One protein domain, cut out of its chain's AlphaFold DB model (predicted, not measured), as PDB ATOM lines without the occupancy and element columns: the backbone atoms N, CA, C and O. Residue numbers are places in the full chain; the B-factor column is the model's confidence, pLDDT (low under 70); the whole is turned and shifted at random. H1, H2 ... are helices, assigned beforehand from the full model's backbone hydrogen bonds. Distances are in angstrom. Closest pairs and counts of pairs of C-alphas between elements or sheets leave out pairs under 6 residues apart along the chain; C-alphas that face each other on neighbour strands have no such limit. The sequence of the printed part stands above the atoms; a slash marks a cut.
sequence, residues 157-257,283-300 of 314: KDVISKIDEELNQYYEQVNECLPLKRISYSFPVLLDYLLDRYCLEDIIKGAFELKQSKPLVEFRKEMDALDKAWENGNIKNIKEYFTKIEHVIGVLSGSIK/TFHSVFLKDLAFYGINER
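What this domain is: This is residues 157 to 257 and 283 to 300 of the 314 residues of an uncharacterized protein of [Clostridium] cocleatum (UniProt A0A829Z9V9). H1, H5 and H6 make a bundle; H4 slants from H6 to H5, while H2 packs on H6, with H3 beyond it. The printed part has 119 residues, with six named helices, H1 to H6 in order, and no named strand: all helix. It is compact, radius of gyration of the C-alphas 15.6 A, spanning 49 by 36 by 21 A.

How they stand to each other: H1, residues 157 to 176, touches H6, residues 287 to 298, with residues 163 to 167 alone, the same way at a shallow tilt of 26 degrees; the closest C-alphas, of Ile 163 and Ala 293, are 6.9 A apart. H5, residues 235 to 254, touches H6 with residues 245 to 253 alone; the closest C-alphas, of Ile 249 and Ala 293, are 6.5 A apart. H4, residues 214 to 231, forms a hairpin with H5, which it touches with residues 226 to 230 alone; the closest C-alphas, of Leu 226 and Ile 238, are 6.6 A apart. H2, residues 189 to 195, touches H6 about perpendicular, at 80 degrees; the closest C-alphas, of Val 189 and Gly 296, are 5.8 A apart. H3, residues 200 to 211, is apart from H6. Every O i to N i+4 pair is within hydrogen-bond range in H1, H2, H5 and H6, 6 of 8 in H3 and 13 of 14 in H4.

Where its parts are: H1 runs 28.7 A from C-alpha 157 at (-22.602, -33.291, -32.441); H5 spans 27.9 A. H6 ends at C-alpha 298, (-28.164, -45.725, -50.364).

The domain as a whole: Residues 258 to 282 are not printed, a gap of 26.2 A between C-alphas 257 and 283. The link from H1 to H2 is long. pLDDT is under 70 at residues 178 to 187, 236 to 239, 242 to 257 and 283 to 287.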
ATOM      1  N   LYS A 157     -23.184 -33.362 -31.086       82.00
ATOM      2  CA  LYS A 157     -22.602 -33.291 -32.441       82.00
ATOM      3  C   LYS A 157     -21.644 -34.461 -32.703       82.00
ATOM      4  O   LYS A 157     -21.679 -35.004 -33.800       82.00
ATOM      5  N   ASP A 158     -20.888 -34.917 -31.703       77.19
ATOM      6  CA  ASP A 158     -19.877 -35.977 -31.830       77.19
ATOM      7  C   ASP A 158     -20.484 -37.316 -32.271       77.19
ATOM      8  O   ASP A 158     -19.860 -38.077 -33.007       77.19
ATOM      9  N   VAL A 159     -21.736 -37.593 -31.889       76.44
ATOM     10  CA  VAL A 159     -22.459 -38.799 -32.328       76.44
ATOM     11  C   VAL A 159     -22.802 -38.747 -33.820       76.44
ATOM     12  O   VAL A 159     -22.790 -39.783 -34.482       76.44
ATOM     13  N   ILE A 160     -23.067 -37.556 -34.368       80.88
ATOM     14  CA  ILE A 160     -23.257 -37.364 -35.814       80.88
ATOM     15  C   ILE A 160     -21.902 -37.396 -36.527       80.88
ATOM     16  O   ILE A 160     -21.764 -38.125 -37.505       80.88
ATOM     17  N   SER A 161     -20.884 -36.718 -35.984       81.81
ATOM     18  CA  SER A 161     -19.513 -36.738 -36.514       81.81
ATOM     19  C   SER A 161     -18.967 -38.164 -36.638       81.81
ATOM     20  O   SER A 161     -18.405 -38.514 -37.670       81.81
ATOM     21  N   LYS A 162     -19.215 -39.031 -35.648       79.62
ATOM     22  CA  LYS A 162     -18.839 -40.452 -35.698       79.62
ATOM     23  C   LYS A 162     -19.568 -41.224 -36.807       79.62
ATOM     24  O   LYS A 162     -18.982 -42.122 -37.398       79.62
ATOM     25  N   ILE A 163     -20.816 -40.884 -37.139       78.06
ATOM     26  CA  ILE A 163     -21.501 -41.470 -38.309       78.06
ATOM     27  C   ILE A 163     -20.844 -40.988 -39.604       78.06
ATOM     28  O   ILE A 163     -20.610 -41.797 -40.499       78.06
ATOM     29  N   ASP A 164     -20.518 -39.699 -39.699       79.31
ATOM     30  CA  ASP A 164     -19.819 -39.139 -40.859       79.31
ATOM     31  C   ASP A 164     -18.424 -39.761 -41.054       79.31
ATOM     32  O   ASP A 164     -18.055 -40.083 -42.182       79.31
ATOM     33  N   GLU A 165     -17.670 -40.002 -39.979       82.31
ATOM     34  CA  GLU A 165     -16.383 -40.714 -40.002       82.31
ATOM     35  C   GLU A 165     -16.509 -42.138 -40.561       82.31
ATOM     36  O   GLU A 165     -15.782 -42.503 -41.485       82.31
ATOM     37  N   GLU A 166     -17.445 -42.938 -40.042       76.44
ATOM     38  CA  GLU A 166     -17.661 -44.321 -40.491       76.44
ATOM     39  C   GLU A 166     -18.162 -44.380 -41.948       76.44
ATOM     40  O   GLU A 166     -17.728 -45.233 -42.729       76.44
ATOM     41  N   LEU A 167     -19.027 -43.441 -42.356       75.62
ATOM     42  CA  LEU A 167     -19.456 -43.303 -43.753       75.62
ATOM     43  C   LEU A 167     -18.285 -42.917 -44.666       75.62
ATOM     44  O   LEU A 167     -18.148 -43.480 -45.752       75.62
ATOM     45  N   ASN A 168     -17.418 -41.996 -44.238       79.25
ATOM     46  CA  ASN A 168     -16.226 -41.621 -44.998       79.25
ATOM     47  C   ASN A 168     -15.287 -42.823 -45.185       79.25
ATOM     48  O   ASN A 168     -14.884 -43.088 -46.317       79.25
ATOM     49  N   GLN A 169     -15.022 -43.605 -44.133       78.25
ATOM     50  CA  GLN A 169     -14.217 -44.833 -44.227       78.25
ATOM     51  C   GLN A 169     -14.828 -45.858 -45.197       78.25
ATOM     52  O   GLN A 169     -14.121 -46.408 -46.043       78.25
ATOM     53  N   TYR A 170     -16.147 -46.078 -45.133       73.56
ATOM     54  CA  TYR A 170     -16.860 -46.923 -46.098       73.56
ATOM     55  C   TYR A 170     -16.652 -46.432 -47.542       73.56
ATOM     56  O   TYR A 170     -16.351 -47.218 -48.441       73.56
ATOM     57  N   TYR A 171     -16.745 -45.122 -47.777       73.38
ATOM     58  CA  TYR A 171     -16.548 -44.553 -49.107       73.38
ATOM     59  C   TYR A 171     -15.099 -44.570 -49.594       73.38
ATOM     60  O   TYR A 171     -14.872 -44.689 -50.802       73.38
ATOM     61  N   GLU A 172     -14.113 -44.503 -48.706       77.06
ATOM     62  CA  GLU A 172     -12.713 -44.731 -49.063       77.06
ATOM     63  C   GLU A 172     -12.500 -46.175 -49.538       77.06
ATOM     64  O   GLU A 172     -12.009 -46.363 -50.652       77.06
ATOM     65  N   GLN A 173     -13.004 -47.172 -48.802       73.75
ATOM     66  CA  GLN A 173     -12.945 -48.593 -49.190       73.75
ATOM     67  C   GLN A 173     -13.635 -48.870 -50.541       73.75
ATOM     68  O   GLN A 173     -13.111 -49.604 -51.386       73.75
ATOM     69  N   VAL A 174     -14.794 -48.249 -50.800       71.94
ATOM     70  CA  VAL A 174     -15.473 -48.362 -52.104       71.94
ATOM     71  C   VAL A 174     -14.643 -47.713 -53.220       71.94
ATOM     72  O   VAL A 174     -14.565 -48.263 -54.318       71.94
ATOM     73  N   ASN A 175     -13.993 -46.572 -52.969       71.94
ATOM     74  CA  ASN A 175     -13.119 -45.931 -53.954       71.94
ATOM     75  C   ASN A 175     -11.833 -46.725 -54.228       71.94
ATOM     76  O   ASN A 175     -11.364 -46.694 -55.362       71.94
ATOM     77  N   GLU A 176     -11.268 -47.431 -53.246       77.06
ATOM     78  CA  GLU A 176     -10.122 -48.335 -53.449       77.06
ATOM     79  C   GLU A 176     -10.469 -49.503 -54.381       77.06
ATOM     80  O   GLU A 176      -9.660 -49.900 -55.220       77.06
ATOM     81  N   CYS A 177     -11.709 -49.997 -54.311       71.94
ATOM     82  CA  CYS A 177     -12.236 -51.001 -55.235       71.94
ATOM     83  C   CYS A 177     -12.481 -50.470 -56.666       71.94
ATOM     84  O   CYS A 177     -12.791 -51.257 -57.567       71.94
ATOM     85  N   LEU A 178     -12.385 -49.154 -56.906       69.06
ATOM     86  CA  LEU A 178     -12.665 -48.525 -58.198       69.06
ATOM     87  C   LEU A 178     -11.374 -48.029 -58.879       69.06
ATOM     88  O   LEU A 178     -10.582 -47.316 -58.270       69.06
ATOM     89  N   PRO A 179     -11.177 -48.278 -60.192       57.81
ATOM     90  CA  PRO A 179      -9.963 -47.859 -60.912       57.81
ATOM     91  C   PRO A 179      -9.819 -46.332 -61.080       57.81
ATOM     92  O   PRO A 179      -8.823 -45.854 -61.615       57.81
ATOM     93  N   LEU A 180     -10.824 -45.561 -60.658       65.88
ATOM     94  CA  LEU A 180     -10.822 -44.105 -60.569       65.88
ATOM     95  C   LEU A 180     -11.602 -43.729 -59.304       65.88
ATOM     96  O   LEU A 180     -12.736 -44.189 -59.154       65.88
ATOM     97  N   LYS A 181     -11.050 -42.853 -58.449       60.12
ATOM     98  CA  LYS A 181     -11.794 -42.269 -57.320       60.12
ATOM     99  C   LYS A 181     -12.964 -41.449 -57.873       60.12
ATOM    100  O   LYS A 181     -12.761 -40.362 -58.412       60.12
ATOM    101  N   ARG A 182     -14.174 -42.008 -57.810       62.03
ATOM    102  CA  ARG A 182     -15.403 -41.431 -58.389       62.03
ATOM    103  C   ARG A 182     -16.351 -40.873 -57.341       62.03
ATOM    104  O   ARG A 182     -17.223 -40.085 -57.692       62.03
ATOM    105  N   ILE A 183     -16.206 -41.309 -56.097       61.62
ATOM    106  CA  ILE A 183     -17.131 -40.996 -55.021       61.62
ATOM    107  C   ILE A 183     -16.427 -40.038 -54.064       61.62
ATOM    108  O   ILE A 183     -15.363 -40.338 -53.530       61.62
ATOM    109  N   SER A 184     -17.019 -38.871 -53.865       58.81
ATOM    110  CA  SER A 184     -16.595 -37.889 -52.875       58.81
ATOM    111  C   SER A 184     -17.829 -37.212 -52.304       58.81
ATOM    112  O   SER A 184     -18.852 -37.097 -52.981       58.81
ATOM    113  N   TYR A 185     -17.720 -36.750 -51.067       64.44
ATOM    114  CA  TYR A 185     -18.772 -36.007 -50.390       64.44
ATOM    115  C   TYR A 185     -18.171 -34.752 -49.775       64.44
ATOM    116  O   TYR A 185     -16.980 -34.702 -49.473       64.44
ATOM    117  N   SER A 186     -18.991 -33.714 -49.663       58.12
ATOM    118  CA  SER A 186     -18.553 -32.379 -49.258       58.12
ATOM    119  C   SER A 186     -19.081 -31.949 -47.892       58.12
ATOM    120  O   SER A 186     -18.535 -31.008 -47.325       58.12
ATOM    121  N   PHE A 187     -20.131 -32.601 -47.376       65.50
ATOM    122  CA  PHE A 187     -20.879 -32.166 -46.188       65.50
ATOM    123  C   PHE A 187     -21.144 -33.320 -45.210       65.50
ATOM    124  O   PHE A 187     -20.962 -34.479 -45.578       65.50
ATOM    125  N   PRO A 188     -21.608 -33.028 -43.989       76.81
ATOM    126  CA  PRO A 188     -22.195 -34.018 -43.089       76.81
ATOM    127  C   PRO A 188     -23.483 -34.632 -43.642       76.81
ATOM    128  O   PRO A 188     -24.278 -33.957 -44.304       76.81
ATOM    129  N   VAL A 189     -23.728 -35.899 -43.320       79.69
ATOM    130  CA  VAL A 189     -24.899 -36.664 -43.765       79.69
ATOM    131  C   VAL A 189     -26.217 -36.042 -43.293       79.69
ATOM    132  O   VAL A 189     -27.188 -36.034 -44.045       79.69
ATOM    133  N   LEU A 190     -26.246 -35.442 -42.095       84.19
ATOM    134  CA  LEU A 190     -27.423 -34.743 -41.557       84.19
ATOM    135  C   LEU A 190     -27.801 -33.504 -42.378       84.19
ATOM    136  O   LEU A 190     -28.985 -33.198 -42.527       84.19
ATOM    137  N   LEU A 191     -26.804 -32.798 -42.917       81.50
ATOM    138  CA  LEU A 191     -27.042 -31.610 -43.729       81.50
ATOM    139  C   LEU A 191     -27.570 -32.002 -45.114       81.50
ATOM    140  O   LEU A 191     -28.564 -31.439 -45.563       81.50
ATOM    141  N   ASP A 192     -26.955 -33.004 -45.752       79.62
ATOM    142  CA  ASP A 192     -27.428 -33.537 -47.036       79.62
ATOM    143  C   ASP A 192     -28.855 -34.124 -46.922       79.62
ATOM    144  O   ASP A 192     -29.701 -33.822 -47.760       79.62
ATOM    145  N   TYR A 193     -29.171 -34.845 -45.837       83.50
ATOM    146  CA  TYR A 193     -30.513 -35.387 -45.565       83.50
ATOM    147  C   TYR A 193     -31.613 -34.315 -45.538       83.50
ATOM    148  O   TYR A 193     -32.740 -34.563 -45.972       83.50
ATOM    149  N   LEU A 194     -31.304 -33.123 -45.014       83.25
ATOM    150  CA  LEU A 194     -32.226 -31.989 -45.036       83.25
ATOM    151  C   LEU A 194     -32.257 -31.310 -46.411       83.25
ATOM    152  O   LEU A 194     -33.342 -30.995 -46.886       83.25
ATOM    153  N   LEU A 195     -31.107 -31.130 -47.068       78.81
ATOM    154  CA  LEU A 195     -31.003 -30.490 -48.389       78.81
ATOM    155  C   LEU A 195     -31.700 -31.268 -49.517       78.81
ATOM    156  O   LEU A 195     -32.210 -30.651 -50.448       78.81
ATOM    157  N   ASP A 196     -31.758 -32.597 -49.436       80.00
ATOM    158  CA  ASP A 196     -32.475 -33.423 -50.419       80.00
ATOM    159  C   ASP A 196     -34.007 -33.391 -50.220       80.00
ATOM    160  O   ASP A 196     -34.760 -33.836 -51.088       80.00
ATOM    161  N   ARG A 197     -34.489 -32.876 -49.078       81.31
ATOM    162  CA  ARG A 197     -35.915 -32.855 -48.692       81.31
ATOM    163  C   ARG A 197     -36.513 -31.452 -48.606       81.31
ATOM    164  O   ARG A 197     -37.726 -31.303 -48.741       81.31
ATOM    165  N   TYR A 198     -35.678 -30.443 -48.387       81.25
ATOM    166  CA  TYR A 198     -36.055 -29.048 -48.202       81.25
ATOM    167  C   TYR A 198     -35.163 -28.148 -49.058       81.25
ATOM    168  O   TYR A 198     -33.947 -28.329 -49.111       81.25
ATOM    169  N   CYS A 199     -35.760 -27.124 -49.673       75.38
ATOM    170  CA  CYS A 199     -34.994 -26.018 -50.244       75.38
ATOM    171  C   CYS A 199     -34.137 -25.364 -49.151       75.38
ATOM    172  O   CYS A 199     -34.515 -25.359 -47.976       75.38
ATOM    173  N   LEU A 200     -32.986 -24.797 -49.516       73.44
ATOM    174  CA  LEU A 200     -32.036 -24.307 -48.516       73.44
ATOM    175  C   LEU A 200     -32.616 -23.120 -47.726       73.44
ATOM    176  O   LEU A 200     -32.425 -23.022 -46.519       73.44
ATOM    177  N   GLU A 201     -33.434 -22.289 -48.366       74.38
ATOM    178  CA  GLU A 201     -34.207 -21.221 -47.726       74.38
ATOM    179  C   GLU A 201     -35.126 -21.732 -46.597       74.38
ATOM    180  O   GLU A 201     -35.333 -21.033 -45.607       74.38
ATOM    181  N   ASP A 202     -35.633 -22.963 -46.718       82.31
ATOM    182  CA  ASP A 202     -36.508 -23.629 -45.747       82.31
ATOM    183  C   ASP A 202     -35.746 -24.568 -44.788       82.31
ATOM    184  O   ASP A 202     -36.362 -25.201 -43.928       82.31
ATOM    185  N   ILE A 203     -34.412 -24.670 -44.868       85.06
ATOM    186  CA  ILE A 203     -33.647 -25.703 -44.142       85.06
ATOM    187  C   ILE A 203     -33.788 -25.614 -42.616       85.06
ATOM    188  O   ILE A 203     -33.842 -26.633 -41.929       85.06
ATOM    189  N   ILE A 204     -33.921 -24.397 -42.076       88.19
ATOM    190  CA  ILE A 204     -34.157 -24.156 -40.645       88.19
ATOM    191  C   ILE A 204     -35.545 -24.659 -40.230       88.19
ATOM    192  O   ILE A 204     -35.700 -25.257 -39.165       88.19
ATOM    193  N   LYS A 205     -36.554 -24.479 -41.090       86.62
ATOM    194  CA  LYS A 205     -37.900 -25.019 -40.880       86.62
ATOM    195  C   LYS A 205     -37.885 -26.548 -40.954       86.62
ATOM    196  O   LYS A 205     -38.429 -27.187 -40.059       86.62
ATOM    197  N   GLY A 206     -37.193 -27.125 -41.937       87.69
ATOM    198  CA  GLY A 206     -36.993 -28.574 -42.046       87.69
ATOM    199  C   GLY A 206     -36.288 -29.178 -40.827       87.69
ATOM    200  O   GLY A 206     -36.702 -30.224 -40.333       87.69
ATOM    201  N   ALA A 207     -35.297 -28.486 -40.258       89.81
ATOM    202  CA  ALA A 207     -34.657 -28.889 -39.005       89.81
ATOM    203  C   ALA A 207     -35.640 -28.882 -37.814       89.81
ATOM    204  O   ALA A 207     -35.633 -29.817 -37.008       89.81
ATOM    205  N   PHE A 208     -36.528 -27.882 -37.711       89.69
ATOM    206  CA  PHE A 208     -37.580 -27.849 -36.683       89.69
ATOM    207  C   PHE A 208     -38.672 -28.908 -36.891       89.69
ATOM    208  O   PHE A 208     -39.159 -29.470 -35.911       89.69
ATOM    209  N   GLU A 209     -39.050 -29.220 -38.132       88.44
ATOM    210  CA  GLU A 209     -39.970 -30.324 -38.437       88.44
ATOM    211  C   GLU A 209     -39.335 -31.675 -38.066       88.44
ATOM    212  O   GLU A 209     -39.945 -32.479 -37.355       88.44
ATOM    213  N   LEU A 210     -38.068 -31.886 -38.442       87.06
ATOM    214  CA  LEU A 210     -37.298 -33.077 -38.092       87.06
ATOM    215  C   LEU A 210     -37.187 -33.249 -36.569       87.06
ATOM    216  O   LEU A 210     -37.442 -34.351 -36.080       87.06
ATOM    217  N   LYS A 211     -36.907 -32.171 -35.813       88.12
ATOM    218  CA  LYS A 211     -36.845 -32.138 -34.332       88.12
ATOM    219  C   LYS A 211     -38.066 -32.780 -33.660       88.12
ATOM    220  O   LYS A 211     -37.919 -33.427 -32.619       88.12
ATOM    221  N   GLN A 212     -39.256 -32.603 -34.240       87.38
ATOM    222  CA  GLN A 212     -40.524 -33.126 -33.715       87.38
ATOM    223  C   GLN A 212     -40.832 -34.565 -34.164       87.38
ATOM    224  O   GLN A 212     -41.794 -35.169 -33.684       87.38
ATOM    225  N   SER A 213     -40.032 -35.147 -35.062       85.50
ATOM    226  CA  SER A 213     -40.219 -36.529 -35.505       85.50
ATOM    227  C   SER A 213     -40.037 -37.515 -34.345       85.50
ATOM    228  O   SER A 213     -39.101 -37.422 -33.546       85.50
ATOM    229  N   LYS A 214     -40.934 -38.505 -34.251       82.62
ATOM    230  CA  LYS A 214     -40.912 -39.505 -33.173       82.62
ATOM    231  C   LYS A 214     -39.555 -40.229 -33.029       82.62
ATOM    232  O   LYS A 214     -39.097 -40.314 -31.889       82.62
ATOM    233  N   PRO A 215     -38.879 -40.695 -34.105       75.12
ATOM    234  CA  PRO A 215     -37.572 -41.348 -33.981       75.12
ATOM    235  C   PRO A 215     -36.512 -40.444 -33.345       75.12
ATOM    236  O   PRO A 215     -35.722 -40.909 -32.529       75.12
ATOM    237  N   LEU A 216     -36.523 -39.144 -33.661       82.75
ATOM    238  CA  LEU A 216     -35.568 -38.185 -33.112       82.75
ATOM    239  C   LEU A 216     -35.912 -37.755 -31.678       82.75
ATOM    240  O   LEU A 216     -35.014 -37.546 -30.865       82.75
ATOM    241  N   VAL A 217     -37.197 -37.661 -31.325       84.06
ATOM    242  CA  VAL A 217     -37.636 -37.440 -29.933       84.06
ATOM    243  C   VAL A 217     -37.244 -38.619 -29.036       84.06
ATOM    244  O   VAL A 217     -36.861 -38.413 -27.885       84.06
ATOM    245  N   GLU A 218     -37.322 -39.852 -29.538       80.56
ATOM    246  CA  GLU A 218     -36.824 -41.034 -28.828       80.56
ATOM    247  C   GLU A 218     -35.293 -41.009 -28.722       80.56
ATOM    248  O   GLU A 218     -34.770 -41.122 -27.616       80.56
ATOM    249  N   PHE A 219     -34.585 -40.739 -29.823       82.56
ATOM    250  CA  PHE A 219     -33.124 -40.609 -29.843       82.56
ATOM    251  C   PHE A 219     -32.590 -39.552 -28.857       82.56
ATOM    252  O   PHE A 219     -31.682 -39.834 -28.075       82.56
ATOM    253  N   ARG A 220     -33.185 -38.352 -28.811       85.06
ATOM    254  CA  ARG A 220     -32.778 -37.290 -27.871       85.06
ATOM    255  C   ARG A 220     -32.970 -37.681 -26.403       85.06
ATOM    256  O   ARG A 220     -32.159 -37.288 -25.570       85.06
ATOM    257  N   LYS A 221     -33.971 -38.510 -26.075       84.88
ATOM    258  CA  LYS A 221     -34.129 -39.076 -24.719       84.88
ATOM    259  C   LYS A 221     -33.023 -40.070 -24.357       84.88
ATOM    260  O   LYS A 221     -32.763 -40.272 -23.173       84.88
ATOM    261  N   GLU A 222     -32.387 -40.691 -25.347       78.38
ATOM    262  CA  GLU A 222     -31.218 -41.547 -25.126       78.38
ATOM    263  C   GLU A 222     -29.953 -40.728 -24.922       78.38
ATOM    264  O   GLU A 222     -29.181 -41.046 -24.023       78.38
ATOM    265  N   MET A 223     -29.786 -39.645 -25.684       82.56
ATOM    266  CA  MET A 223     -28.724 -38.664 -25.450       82.56
ATOM    267  C   MET A 223     -28.839 -38.078 -24.033       82.56
ATOM    268  O   MET A 223     -27.884 -38.151 -23.274       82.56
ATOM    269  N   ASP A 224     -30.042 -37.687 -23.589       84.44
ATOM    270  CA  ASP A 224     -30.326 -37.288 -22.194       84.44
ATOM    271  C   ASP A 224     -29.930 -38.349 -21.138       84.44
ATOM    272  O   ASP A 224     -29.777 -38.020 -19.959       84.44
ATOM    273  N   ALA A 225     -29.831 -39.629 -21.515       80.25
ATOM    274  CA  ALA A 225     -29.394 -40.717 -20.639       80.25
ATOM    275  C   ALA A 225     -27.886 -41.015 -20.762       80.25
ATOM    276  O   ALA A 225     -27.287 -41.483 -19.791       80.25
ATOM    277  N   LEU A 226     -27.285 -40.743 -21.923       80.00
ATOM    278  CA  LEU A 226     -25.848 -40.821 -22.173       80.00
ATOM    279  C   LEU A 226     -25.106 -39.678 -21.477       80.00
ATOM    280  O   LEU A 226     -24.132 -39.945 -20.782       80.00
ATOM    281  N   ASP A 227     -25.612 -38.448 -21.577       74.88
ATOM    282  CA  ASP A 227     -25.040 -37.262 -20.928       74.88
ATOM    283  C   ASP A 227     -24.987 -37.479 -19.406       74.88
ATOM    284  O   ASP A 227     -23.936 -37.371 -18.782       74.88
ATOM    285  N   LYS A 228     -26.078 -37.984 -18.815       79.75
ATOM    286  CA  LYS A 228     -26.107 -38.405 -17.401       79.75
ATOM    287  C   LYS A 228     -25.143 -39.546 -17.090       79.75
ATOM    288  O   LYS A 228     -24.635 -39.628 -15.975       79.75
ATOM    289  N   ALA A 229     -24.904 -40.469 -18.021       72.31
ATOM    290  CA  ALA A 229     -23.900 -41.511 -17.822       72.31
ATOM    291  C   ALA A 229     -22.476 -40.927 -17.845       72.31
ATOM    292  O   ALA A 229     -21.629 -41.413 -17.099       72.31
ATOM    293  N   TRP A 230     -22.235 -39.877 -18.634       72.94
ATOM    294  CA  TRP A 230     -20.986 -39.118 -18.688       72.94
ATOM    295  C   TRP A 230     -20.736 -38.305 -17.418       72.94
ATOM    296  O   TRP A 230     -19.708 -38.510 -16.775       72.94
ATOM    297  N   GLU A 231     -21.705 -37.500 -16.981       71.56
ATOM    298  CA  GLU A 231     -21.656 -36.750 -15.715       71.56
ATOM    299  C   GLU A 231     -21.351 -37.653 -14.506       71.56
ATOM    300  O   GLU A 231     -20.568 -37.296 -13.630       71.56
ATOM    301  N   ASN A 232     -21.932 -38.859 -14.473       76.62
ATOM    302  CA  ASN A 232     -21.726 -39.838 -13.400       76.62
ATOM    303  C   ASN A 232     -20.494 -40.750 -13.610       76.62
ATOM    304  O   ASN A 232     -20.357 -41.760 -12.915       76.62
ATOM    305  N   GLY A 233     -19.618 -40.463 -14.579       70.38
ATOM    306  CA  GLY A 233     -18.384 -41.225 -14.824       70.38
ATOM    307  C   GLY A 233     -18.596 -42.681 -15.269       70.38
ATOM    308  O   GLY A 233     -17.693 -43.514 -15.155       70.38
ATOM    309  N   ASN A 234     -19.777 -43.035 -15.785       72.81
ATOM    310  CA  ASN A 234     -20.131 -44.396 -16.189       72.81
ATOM    311  C   ASN A 234     -19.604 -44.730 -17.598       72.81
ATOM    312  O   ASN A 234     -20.353 -44.964 -18.553       72.81
ATOM    313  N   ILE A 235     -18.273 -44.795 -17.701       72.75
ATOM    314  CA  ILE A 235     -17.508 -45.068 -18.930       72.75
ATOM    315  C   ILE A 235     -17.968 -46.361 -19.625       72.75
ATOM    316  O   ILE A 235     -17.922 -46.455 -20.852       72.75
ATOM    317  N   LYS A 236     -18.443 -47.363 -18.870       68.75
ATOM    318  CA  LYS A 236     -18.937 -48.624 -19.439       68.75
ATOM    319  C   LYS A 236     -20.170 -48.402 -20.319       68.75
ATOM    320  O   LYS A 236     -20.181 -48.872 -21.453       68.75
ATOM    321  N   ASN A 237     -21.171 -47.668 -19.828       68.88
ATOM    322  CA  ASN A 237     -22.384 -47.379 -20.598       68.88
ATOM    323  C   ASN A 237     -22.077 -46.562 -21.863       68.88
ATOM    324  O   ASN A 237     -22.664 -46.824 -22.909       68.88
ATOM    325  N   ILE A 238     -21.132 -45.620 -21.779       66.19
ATOM    326  CA  ILE A 238     -20.687 -44.804 -22.917       66.19
ATOM    327  C   ILE A 238     -20.022 -45.678 -23.985       66.19
ATOM    328  O   ILE A 238     -20.407 -45.626 -25.152       66.19
ATOM    329  N   LYS A 239     -19.081 -46.546 -23.591       69.06
ATOM    330  CA  LYS A 239     -18.449 -47.502 -24.515       69.06
ATOM    331  C   LYS A 239     -19.482 -48.430 -25.158       69.06
ATOM    332  O   LYS A 239     -19.475 -48.591 -26.372       69.06
ATOM    333  N   GLU A 240     -20.421 -48.971 -24.378       72.94
ATOM    334  CA  GLU A 240     -21.514 -49.795 -24.913       72.94
ATOM    335  C   GLU A 240     -22.443 -49.043 -25.883       72.94
ATOM    336  O   GLU A 240     -23.058 -49.686 -26.735       72.94
ATOM    337  N   TYR A 241     -22.568 -47.719 -25.764       70.44
ATOM    338  CA  TYR A 241     -23.334 -46.887 -26.692       70.44
ATOM    339  C   TYR A 241     -22.601 -46.737 -28.032       70.44
ATOM    340  O   TYR A 241     -23.138 -47.136 -29.067       70.44
ATOM    341  N   PHE A 242     -21.345 -46.278 -28.011       67.69
ATOM    342  CA  PHE A 242     -20.530 -46.118 -29.223       67.69
ATOM    343  C   PHE A 242     -20.316 -47.440 -29.973       67.69
ATOM    344  O   PHE A 242     -20.571 -47.495 -31.174       67.69
ATOM    345  N   THR A 243     -19.996 -48.540 -29.279       68.94
ATOM    346  CA  THR A 243     -19.862 -49.868 -29.914       68.94
ATOM    347  C   THR A 243     -21.151 -50.319 -30.614       68.94
ATOM    348  O   THR A 243     -21.107 -51.054 -31.600       68.94
ATOM    349  N   LYS A 244     -22.330 -49.898 -30.131       68.75
ATOM    350  CA  LYS A 244     -23.604 -50.210 -30.796       68.75
ATOM    351  C   LYS A 244     -23.885 -49.302 -31.992       68.75
ATOM    352  O   LYS A 244     -24.511 -49.786 -32.927       68.75
ATOM    353  N   ILE A 245     -23.421 -48.050 -31.991       67.31
ATOM    354  CA  ILE A 245     -23.452 -47.180 -33.180       67.31
ATOM    355  C   ILE A 245     -22.593 -47.800 -34.284       67.31
ATOM    356  O   ILE A 245     -23.103 -48.062 -35.371       67.31
ATOM    357  N   GLU A 246     -21.341 -48.144 -33.973       65.19
ATOM    358  CA  GLU A 246     -20.415 -48.819 -34.895       65.19
ATOM    359  C   GLU A 246     -21.014 -50.128 -35.432       65.19
ATOM    360  O   GLU A 246     -21.035 -50.361 -36.637       65.19
ATOM    361  N   HIS A 247     -21.603 -50.962 -34.564       66.50
ATOM    362  CA  HIS A 247     -22.274 -52.190 -34.999       66.50
ATOM    363  C   HIS A 247     -23.487 -51.932 -35.908       66.50
ATOM    364  O   HIS A 247     -23.694 -52.662 -36.875       66.50
ATOM    365  N   VAL A 248     -24.293 -50.906 -35.622       67.06
ATOM    366  CA  VAL A 248     -25.446 -50.531 -36.454       67.06
ATOM    367  C   VAL A 248     -24.999 -50.088 -37.846       67.06
ATOM    368  O   VAL A 248     -25.573 -50.548 -38.833       67.06
ATOM    369  N   ILE A 249     -23.962 -49.253 -37.933       62.31
ATOM    370  CA  ILE A 249     -23.399 -48.804 -39.210       62.31
ATOM    371  C   ILE A 249     -22.770 -49.991 -39.948       62.31
ATOM    372  O   ILE A 249     -23.060 -50.185 -41.123       62.31
ATOM    373  N   GLY A 250     -22.014 -50.845 -39.251       61.59
ATOM    374  CA  GLY A 250     -21.397 -52.055 -39.804       61.59
ATOM    375  C   GLY A 250     -22.398 -53.077 -40.360       61.59
ATOM    376  O   GLY A 250     -22.124 -53.723 -41.371       61.59
ATOM    377  N   VAL A 251     -23.579 -53.217 -39.747       64.12
ATOM    378  CA  VAL A 251     -24.664 -54.056 -40.290       64.12
ATOM    379  C   VAL A 251     -25.274 -53.430 -41.547       64.12
ATOM    380  O   VAL A 251     -25.556 -54.152 -42.501       64.12
ATOM    381  N   LEU A 252     -25.456 -52.106 -41.579       59.09
ATOM    382  CA  LEU A 252     -25.998 -51.406 -42.747       59.09
ATOM    383  C   LEU A 252     -25.014 -51.419 -43.928       59.09
ATOM    384  O   LEU A 252     -25.408 -51.799 -45.028       59.09
ATOM    385  N   SER A 253     -23.736 -51.102 -43.707       54.69
ATOM    386  CA  SER A 253     -22.694 -51.143 -44.741       54.69
ATOM    387  C   SER A 253     -22.400 -52.573 -45.212       54.69
ATOM    388  O   SER A 253     -22.390 -52.837 -46.413       54.69
ATOM    389  N   GLY A 254     -22.274 -53.529 -44.285       52.56
ATOM    390  CA  GLY A 254     -22.053 -54.947 -44.589       52.56
ATOM    391  C   GLY A 254     -23.231 -55.647 -45.281       52.56
ATOM    392  O   GLY A 254     -23.045 -56.725 -45.851       52.56
ATOM    393  N   SER A 255     -24.431 -55.050 -45.271       45.97
ATOM    394  CA  SER A 255     -25.583 -55.559 -46.025       45.97
ATOM    395  C   SER A 255     -25.449 -55.355 -47.540       45.97
ATOM    396  O   SER A 255     -26.046 -56.108 -48.312       45.97
ATOM    397  N   ILE A 256     -24.596 -54.422 -47.983       42.78
ATOM    398  CA  ILE A 256     -24.259 -54.228 -49.397       42.78
ATOM    399  C   ILE A 256     -23.038 -55.081 -49.739       42.78
ATOM    400  O   ILE A 256     -21.932 -54.595 -49.984       42.78
ATOM    401  N   LYS A 257     -23.248 -56.398 -49.819       36.16
ATOM    402  CA  LYS A 257     -22.306 -57.245 -50.551       36.16
ATOM    403  C   LYS A 257     -22.283 -56.796 -52.005       36.16
ATOM    404  O   LYS A 257     -23.294 -56.867 -52.705       36.16
ATOM    405  N   THR A 283     -32.969 -51.737 -25.821       47.59
ATOM    406  CA  THR A 283     -32.913 -51.471 -27.247       47.59
ATOM    407  C   THR A 283     -32.704 -49.982 -27.378       47.59
ATOM    408  O   THR A 283     -33.643 -49.223 -27.154       47.59
ATOM    409  N   PHE A 284     -31.475 -49.570 -27.685       52.97
ATOM    410  CA  PHE A 284     -31.238 -48.171 -27.994       52.97
ATOM    411  C   PHE A 284     -32.071 -47.806 -29.229       52.97
ATOM    412  O   PHE A 284     -31.973 -48.478 -30.268       52.97
ATOM    413  N   HIS A 285     -32.876 -46.756 -29.102       60.91
ATOM    414  CA  HIS A 285     -33.663 -46.063 -30.124       60.91
ATOM    415  C   HIS A 285     -32.766 -45.361 -31.170       60.91
ATOM    416  O   HIS A 285     -33.008 -44.240 -31.611       60.91
ATOM    417  N   SER A 286     -31.770 -46.095 -31.666       64.62
ATOM    418  CA  SER A 286     -30.887 -45.784 -32.795       64.62
ATOM    419  C   SER A 286     -31.606 -45.719 -34.151       64.62
ATOM    420  O   SER A 286     -30.947 -45.757 -35.183       64.62
ATOM    421  N   VAL A 287     -32.942 -45.646 -34.184       69.56
ATOM    422  CA  VAL A 287     -33.736 -45.619 -35.426       69.56
ATOM    423  C   VAL A 287     -33.350 -44.406 -36.267       69.56
ATOM    424  O   VAL A 287     -32.999 -44.569 -37.424       69.56
ATOM    425  N   PHE A 288     -33.266 -43.221 -35.656       77.00
ATOM    426  CA  PHE A 288     -32.796 -42.020 -36.350       77.00
ATOM    427  C   PHE A 288     -31.381 -42.186 -36.940       77.00
ATOM    428  O   PHE A 288     -31.151 -41.821 -38.088       77.00
ATOM    429  N   LEU A 289     -30.449 -42.798 -36.197       73.25
ATOM    430  CA  LEU A 289     -29.090 -43.052 -36.695       73.25
ATOM    431  C   LEU A 289     -29.064 -44.101 -37.819       73.25
ATOM    432  O   LEU A 289     -28.261 -43.986 -38.739       73.25
ATOM    433  N   LYS A 290     -29.952 -45.104 -37.766       71.56
ATOM    434  CA  LYS A 290     -30.140 -46.092 -38.838       71.56
ATOM    435  C   LYS A 290     -30.666 -45.440 -40.101       71.56
ATOM    436  O   LYS A 290     -30.096 -45.678 -41.154       71.56
ATOM    437  N   ASP A 291     -31.706 -44.621 -39.987       74.88
ATOM    438  CA  ASP A 291     -32.307 -43.916 -41.119       74.88
ATOM    439  C   ASP A 291     -31.282 -42.966 -41.756       74.88
ATOM    440  O   ASP A 291     -31.152 -42.916 -42.978       74.88
ATOM    441  N   LEU A 292     -30.497 -42.270 -40.927       76.50
ATOM    442  CA  LEU A 292     -29.458 -41.344 -41.366       76.50
ATOM    443  C   LEU A 292     -28.278 -42.057 -42.046       76.50
ATOM    444  O   LEU A 292     -27.842 -41.626 -43.110       76.50
ATOM    445  N   ALA A 293     -27.790 -43.169 -41.484       74.00
ATOM    446  CA  ALA A 293     -26.749 -43.989 -42.104       74.00
ATOM    447  C   ALA A 293     -27.260 -44.718 -43.362       74.00
ATOM    448  O   ALA A 293     -26.537 -44.823 -44.348       74.00
ATOM    449  N   PHE A 294     -28.514 -45.182 -43.370       72.44
ATOM    450  CA  PHE A 294     -29.141 -45.818 -44.529       72.44
ATOM    451  C   PHE A 294     -29.283 -44.836 -45.694       72.44
ATOM    452  O   PHE A 294     -28.832 -45.156 -46.795       72.44
ATOM    453  N   TYR A 295     -29.836 -43.641 -45.446       78.94
ATOM    454  CA  TYR A 295     -29.833 -42.535 -46.407       78.94
ATOM    455  C   TYR A 295     -28.399 -42.253 -46.863       78.94
ATOM    456  O   TYR A 295     -28.111 -42.249 -48.060       78.94
ATOM    457  N   GLY A 296     -27.493 -42.124 -45.889       71.06
ATOM    458  CA  GLY A 296     -26.083 -41.823 -46.074       71.06
ATOM    459  C   GLY A 296     -25.328 -42.794 -46.971       71.06
ATOM    460  O   GLY A 296     -24.344 -42.355 -47.542       71.06
ATOM    461  N   ILE A 297     -25.788 -44.045 -47.106       71.44
ATOM    462  CA  ILE A 297     -25.213 -45.101 -47.957       71.44
ATOM    463  C   ILE A 297     -25.972 -45.254 -49.290       71.44
ATOM    464  O   ILE A 297     -25.336 -45.432 -50.331       71.44
ATOM    465  N   ASN A 298     -27.312 -45.246 -49.261       71.50
ATOM    466  CA  ASN A 298     -28.164 -45.725 -50.364       71.50
ATOM    467  C   ASN A 298     -28.836 -44.613 -51.177       71.50
ATOM    468  O   ASN A 298     -29.041 -44.773 -52.378       71.50
ATOM    469  N   GLU A 299     -29.219 -43.514 -50.525       74.25
ATOM    470  CA  GLU A 299     -30.012 -42.431 -51.130       74.25
ATOM    471  C   GLU A 299     -29.134 -41.216 -51.468       74.25
ATOM    472  O   GLU A 299     -29.370 -40.522 -52.456       74.25
ATOM    473  N   ARG A 300     -28.075 -40.995 -50.681       73.19
ATOM    474  CA  ARG A 300     -27.190 -39.834 -50.759       73.19
ATOM    475  C   ARG A 300     -26.420 -39.755 -52.082       73.19
ATOM    476  O   ARG A 300     -25.490 -40.524 -52.344       73.19
TER     477      ARG A 300